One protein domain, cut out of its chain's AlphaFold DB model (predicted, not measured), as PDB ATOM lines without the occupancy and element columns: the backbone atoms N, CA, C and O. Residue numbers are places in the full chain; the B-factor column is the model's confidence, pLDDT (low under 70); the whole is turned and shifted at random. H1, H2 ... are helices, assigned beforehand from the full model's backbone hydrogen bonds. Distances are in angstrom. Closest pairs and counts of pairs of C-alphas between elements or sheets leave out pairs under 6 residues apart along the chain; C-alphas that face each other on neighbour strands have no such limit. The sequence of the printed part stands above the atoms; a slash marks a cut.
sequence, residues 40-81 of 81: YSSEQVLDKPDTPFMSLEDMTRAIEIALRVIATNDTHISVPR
ATOM      1  N   TYR A  40       0.253 -30.302  35.131       97.94
ATOM      2  CA  TYR A  40       1.142 -29.141  35.146       97.94
ATOM      3  C   TYR A  40       0.602 -27.990  34.286       97.94
ATOM      4  O   TYR A  40      -0.039 -28.227  33.259       97.94
ATOM      5  N   SER A  41       0.928 -26.755  34.676       97.25
ATOM      6  CA  SER A  41       0.764 -25.586  33.810       97.25
ATOM      7  C   SER A  41       1.888 -25.496  32.774       97.25
ATOM      8  O   SER A  41       2.967 -26.067  32.955       97.25
ATOM      9  N   SER A  42       1.650 -24.743  31.699       95.81
ATOM     10  CA  SER A  42       2.640 -24.491  30.643       95.81
ATOM     11  C   SER A  42       3.964 -23.936  31.189       95.81
ATOM     12  O   SER A  42       5.039 -24.304  30.727       95.81
ATOM     13  N   GLU A  43       3.904 -23.076  32.205       96.06
ATOM     14  CA  GLU A  43       5.072 -22.446  32.823       96.06
ATOM     15  C   GLU A  43       5.893 -23.431  33.670       96.06
ATOM     16  O   GLU A  43       7.097 -23.250  33.837       96.06
ATOM     17  N   GLN A  44       5.270 -24.490  34.197       97.38
ATOM     18  CA  GLN A  44       5.925 -25.475  35.069       97.38
ATOM     19  C   GLN A  44       6.738 -26.535  34.315       97.38
ATOM     20  O   GLN A  44       7.394 -27.365  34.960       97.38
ATOM     21  N   VAL A  45       6.651 -26.550  32.983       97.56
ATOM     22  CA  VAL A  45       7.276 -27.564  32.120       97.56
ATOM     23  C   VAL A  45       8.311 -26.991  31.154       97.56
ATOM     24  O   VAL A  45       8.835 -27.731  30.329       97.56
ATOM     25  N   LEU A  46       8.639 -25.698  31.255       95.88
ATOM     26  CA  LEU A  46       9.588 -25.032  30.351       95.88
ATOM     27  C   LEU A  46      10.962 -25.723  30.300       95.88
ATOM     28  O   LEU A  46      11.621 -25.713  29.265       95.88
ATOM     29  N   ASP A  47      11.377 -26.338  31.404       96.69
ATOM     30  CA  ASP A  47      12.635 -27.062  31.581       96.69
ATOM     31  C   ASP A  47      12.457 -28.592  31.639       96.69
ATOM     32  O   ASP A  47      13.392 -29.315  31.986       96.69
ATOM     33  N   LYS A  48      11.269 -29.107  31.294       96.06
ATOM     34  CA  LYS A  48      10.917 -30.532  31.385       96.06
ATOM     35  C   LYS A  48      10.448 -31.061  30.026       96.06
ATOM     36  O   LYS A  48       9.242 -31.074  29.759       96.06
ATOM     37  N   PRO A  49      11.382 -31.511  29.167       93.81
ATOM     38  CA  PRO A  49      11.051 -32.103  27.874       93.81
ATOM     39  C   PRO A  49       9.989 -33.201  27.999       93.81
ATOM     40  O   PRO A  49       9.944 -33.919  29.001       93.81
ATOM     41  N   ASP A  50       9.121 -33.306  26.992       95.12
ATOM     42  CA  ASP A  50       8.085 -34.343  26.860       95.12
ATOM     43  C   ASP A  50       7.094 -34.461  28.039       95.12
ATOM     44  O   ASP A  50       6.395 -35.466  28.177       95.12
ATOM     45  N   THR A  51       6.984 -33.436  28.893       97.44
ATOM     46  CA  THR A  51       6.055 -33.443  30.034       97.44
ATOM     47  C   THR A  51       4.679 -32.903  29.631       97.44
ATOM     48  O   THR A  51       4.583 -31.752  29.203       97.44
ATOM     49  N   PRO A  52       3.586 -33.676  29.795       96.50
ATOM     50  CA  PRO A  52       2.238 -33.193  29.508       96.50
ATOM     51  C   PRO A  52       1.835 -32.029  30.416       96.50
ATOM     52  O   PRO A  52       2.065 -32.058  31.627       96.50
ATOM     53  N   PHE A  53       1.162 -31.038  29.837       97.38
ATOM     54  CA  PHE A  53       0.671 -29.859  30.542       97.38
ATOM     55  C   PHE A  53      -0.689 -29.416  29.995       97.38
ATOM     56  O   PHE A  53      -1.160 -29.899  28.963       97.38
ATOM     57  N   MET A  54      -1.328 -28.493  30.703       97.31
ATOM     58  CA  MET A  54      -2.547 -27.813  30.278       97.31
ATOM     59  C   MET A  54      -2.424 -26.322  30.588       97.31
ATOM     60  O   MET A  54      -1.775 -25.939  31.559       97.31
ATOM     61  N   SER A  55      -3.046 -25.468  29.774       97.25
ATOM     62  CA  SER A  55      -3.057 -24.032  30.056       97.25
ATOM     63  C   SER A  55      -3.807 -23.742  31.363       97.25
ATOM     64  O   SER A  55      -4.767 -24.433  31.718       97.25
ATOM     65  N   LEU A  56      -3.390 -22.696  32.083       97.38
ATOM     66  CA  LEU A  56      -4.084 -22.271  33.302       97.38
ATOM     67  C   LEU A  56      -5.544 -21.886  33.019       97.38
ATOM     68  O   LEU A  56      -6.430 -22.185  33.818       97.38
ATOM     69  N   GLU A  57      -5.799 -21.276  31.861       97.88
ATOM     70  CA  GLU A  57      -7.144 -20.936  31.398       97.88
ATOM     71  C   GLU A  57      -8.025 -22.186  31.252       97.88
ATOM     72  O   GLU A  57      -9.137 -22.228  31.780       97.88
ATOM     73  N   ASP A  58      -7.515 -23.239  30.602       97.88
ATOM     74  CA  ASP A  58      -8.257 -24.487  30.421       97.88
ATOM     75  C   ASP A  58      -8.545 -25.192  31.745       97.88
ATOM     76  O   ASP A  58      -9.664 -25.669  31.954       97.88
ATOM     77  N   MET A  59      -7.563 -25.228  32.652       98.31
ATOM     78  CA  MET A  59      -7.746 -25.797  33.989       98.31
ATOM     79  C   MET A  59      -8.799 -25.019  34.786       98.31
ATOM     80  O   MET A  59      -9.665 -25.626  35.415       98.31
ATOM     81  N   THR A  60      -8.774 -23.686  34.709       98.12
ATOM     82  CA  THR A  60      -9.734 -22.810  35.398       98.12
ATOM     83  C   THR A  60     -11.144 -23.047  34.872       98.12
ATOM     84  O   THR A  60     -12.060 -23.332  35.643       98.12
ATOM     85  N   ARG A  61     -11.308 -23.050  33.545       98.38
ATOM     86  CA  ARG A  61     -12.589 -23.330  32.889       98.38
ATOM     87  C   ARG A  61     -13.132 -24.709  33.260       98.38
ATOM     88  O   ARG A  61     -14.328 -24.852  33.501       98.38
ATOM     89  N   ALA A  62     -12.273 -25.727  33.327       97.94
ATOM     90  CA  ALA A  62     -12.673 -27.076  33.726       97.94
ATOM     91  C   ALA A  62     -13.184 -27.125  35.176       97.94
ATOM     92  O   ALA A  62     -14.217 -27.746  35.437       97.94
ATOM     93  N   ILE A  63     -12.507 -26.440  36.105       97.81
ATOM     94  CA  ILE A  63     -12.936 -26.345  37.508       97.81
ATOM     95  C   ILE A  63     -14.265 -25.590  37.618       97.81
ATOM     96  O   ILE A  63     -15.167 -26.053  38.313       97.81
ATOM     97  N   GLU A  64     -14.435 -24.476  36.904       98.12
ATOM     98  CA  GLU A  64     -15.704 -23.741  36.885       98.12
ATOM     99  C   GLU A  64     -16.868 -24.605  36.393       98.12
ATOM    100  O   GLU A  64     -17.943 -24.593  36.991       98.12
ATOM    101  N   ILE A  65     -16.662 -25.379  35.321       97.19
ATOM    102  CA  ILE A  65     -17.675 -26.306  34.804       97.19
ATOM    103  C   ILE A  65     -18.002 -27.370  35.855       97.19
ATOM    104  O   ILE A  65     -19.181 -27.614  36.120       97.19
ATOM    105  N   ALA A  66     -16.989 -27.969  36.489       95.31
ATOM    106  CA  ALA A  66     -17.189 -28.975  37.529       95.31
ATOM    107  C   ALA A  66     -18.013 -28.420  38.703       95.31
ATOM    108  O   ALA A  66     -18.983 -29.047  39.123       95.31
ATOM    109  N   LEU A  67     -17.680 -27.219  39.186       94.62
ATOM    110  CA  LEU A  67     -18.406 -26.556  40.271       94.62
ATOM    111  C   LEU A  67     -19.854 -26.233  39.890       94.62
ATOM    112  O   LEU A  67     -20.754 -26.479  40.690       94.62
ATOM    113  N   ARG A  68     -20.097 -25.729  38.671       95.56
ATOM    114  CA  ARG A  68     -21.458 -25.465  38.176       95.56
ATOM    115  C   ARG A  68     -22.300 -26.738  38.178       95.56
ATOM    116  O   ARG A  68     -23.396 -26.719  38.721       95.56
ATOM    117  N   VAL A  69     -21.771 -27.837  37.640       94.44
ATOM    118  CA  VAL A  69     -22.483 -29.125  37.585       94.44
ATOM    119  C   VAL A  69     -22.751 -29.678  38.986       94.44
ATOM    120  O   VAL A  69     -23.859 -30.129  39.251       94.44
ATOM    121  N   ILE A  70     -21.780 -29.611  39.902       92.31
ATOM    122  CA  ILE A  70     -21.960 -30.054  41.297       92.31
ATOM    123  C   ILE A  70     -23.045 -29.234  42.008       92.31
ATOM    124  O   ILE A  70     -23.802 -29.782  42.806       92.31
ATOM    125  N   ALA A  71     -23.125 -27.931  41.730       91.38
ATOM    126  CA  ALA A  71     -24.107 -27.045  42.344       91.38
ATOM    127  C   ALA A  71     -25.533 -27.253  41.807       91.38
ATOM    128  O   ALA A  71     -26.492 -27.000  42.530       91.38
ATOM    129  N   THR A  72     -25.684 -27.685  40.550       92.19
ATOM    130  CA  THR A  72     -26.999 -27.840  39.906       92.19
ATOM    131  C   THR A  72     -27.515 -29.274  39.881       92.19
ATOM    132  O   THR A  72     -28.695 -29.479  39.599       92.19
ATOM    133  N   ASN A  73     -26.663 -30.268  40.148       87.38
ATOM    134  CA  ASN A  73     -27.016 -31.678  40.028       87.38
ATOM    135  C   ASN A  73     -26.781 -32.417  41.348       87.38
ATOM    136  O   ASN A  73     -25.674 -32.448  41.883       87.38
ATOM    137  N   ASP A  74     -27.813 -33.111  41.829       78.56
ATOM    138  CA  ASP A  74     -27.707 -33.935  43.035       78.56
ATOM    139  C   ASP A  74     -27.297 -35.384  42.767       78.56
ATOM    140  O   ASP A  74     -26.895 -36.092  43.692       78.56
ATOM    141  N   THR A  75     -27.364 -35.823  41.511       77.50
ATOM    142  CA  THR A  75     -27.142 -37.211  41.106       77.50
ATOM    143  C   THR A  75     -25.925 -37.345  40.200       77.50
ATOM    144  O   THR A  75     -25.701 -36.560  39.277       77.50
ATOM    145  N   HIS A  76     -25.133 -38.388  40.451       79.06
ATOM    146  CA  HIS A  76     -24.055 -38.782  39.554       79.06
ATOM    147  C   HIS A  76     -24.640 -39.384  38.270       79.06
ATOM    148  O   HIS A  76     -25.411 -40.344  38.322       79.06
ATOM    149  N   ILE A  77     -24.233 -38.856  37.118       77.50
ATOM    150  CA  ILE A  77     -24.572 -39.415  35.808       77.50
ATOM    151  C   ILE A  77     -23.489 -40.438  35.459       77.50
ATOM    152  O   ILE A  77     -22.304 -40.113  35.440       77.50
ATOM    153  N   SER A  78     -23.878 -41.692  35.229       69.44
ATOM    154  CA  SER A  78     -22.923 -42.744  34.869       69.44
ATOM    155  C   SER A  78     -22.284 -42.450  33.509       69.44
ATOM    156  O   SER A  78     -22.972 -42.168  32.532       69.44
ATOM    157  N   VAL A  79     -20.952 -42.515  33.451       64.31
ATOM    158  CA  VAL A  79     -20.209 -42.454  32.189       64.31
ATOM    159  C   VAL A  79     -20.001 -43.898  31.720       64.31
ATOM    160  O   VAL A  79     -19.438 -44.686  32.488       64.31
ATOM    161  N   PRO A  80     -20.474 -44.287  30.520       55.34
ATOM    162  CA  PRO A  80     -20.180 -45.601  29.956       55.34
ATOM    163  C   PRO A  80     -18.662 -45.776  29.837       55.34
ATOM    164  O   PRO A  80     -17.970 -44.832  29.457       55.34
ATOM    165  N   ARG A  81     -18.153 -46.956  30.210       49.00
ATOM    166  CA  ARG A  81     -16.733 -47.297  30.038       49.00
ATOM    167  C   ARG A  81     -16.346 -47.369  28.570       49.00
ATOM    168  O   ARG A  81     -17.170 -47.885  27.785       49.00
TER     169      ARG A  81
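AT A GLANCE: This is residues 40 to 81 of the 81 residues of the protein "5-oxoprolyl-peptidase" of Mesoaciditoga lauensis (UniProt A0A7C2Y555). One long straight helix, H2, makes the main axis of this model, with a small looped head of residues 40 to 55 at its first end and a tail of residues 73 to 81 turning off from its other end. The head is one loop that holds the short helix H1 and is closed by a short parallel pairing of residues 40 to 41 with residues 53 to 54; residues 60 to 81 stand free. The printed part has 42 residues, with two named helices in the order H1, H2 and no named strand, and its class is all helix. It is extended, with a radius of gyration of the C-alphas of 14.9 A, and flat, spanning 42 by 24 by 9 A.

IN THESE COORDINATES: Find C-alpha 56 at (-4.084, -22.271, 33.302); from there H2, residues 56 to 72, runs 24.5 A to C-alpha 72 at (-26.999, -27.840, 39.906). Go back along the chain to C-alpha 42 at (2.640, -24.491, 30.643), where H1, residues 42 to 45, begins.

HOW THE PARTS SIT: Look at Ser 42 and Leu 56, the closest C-alphas of H1 and H2, 7.6 A apart: the two helices are close but not clearly touching. Their centres are 20.9 A apart. In H2 every O i to N i+4 pair is within hydrogen-bond range; H1 is too short for such a pair, and its one O i to N i+3 pair is not within range.

THE WHOLE: The C-alphas of Asp 47 and Asp 74 are the two farthest apart, at 42.5 A. The printed part has no cut, and the link from H1 to H2, 10 residues, is short. Read the B-factor column: the mean pLDDT of the printed part is 90.9, and residues 78 to 81 are under 70, up to the chain's last residue, Arg 81.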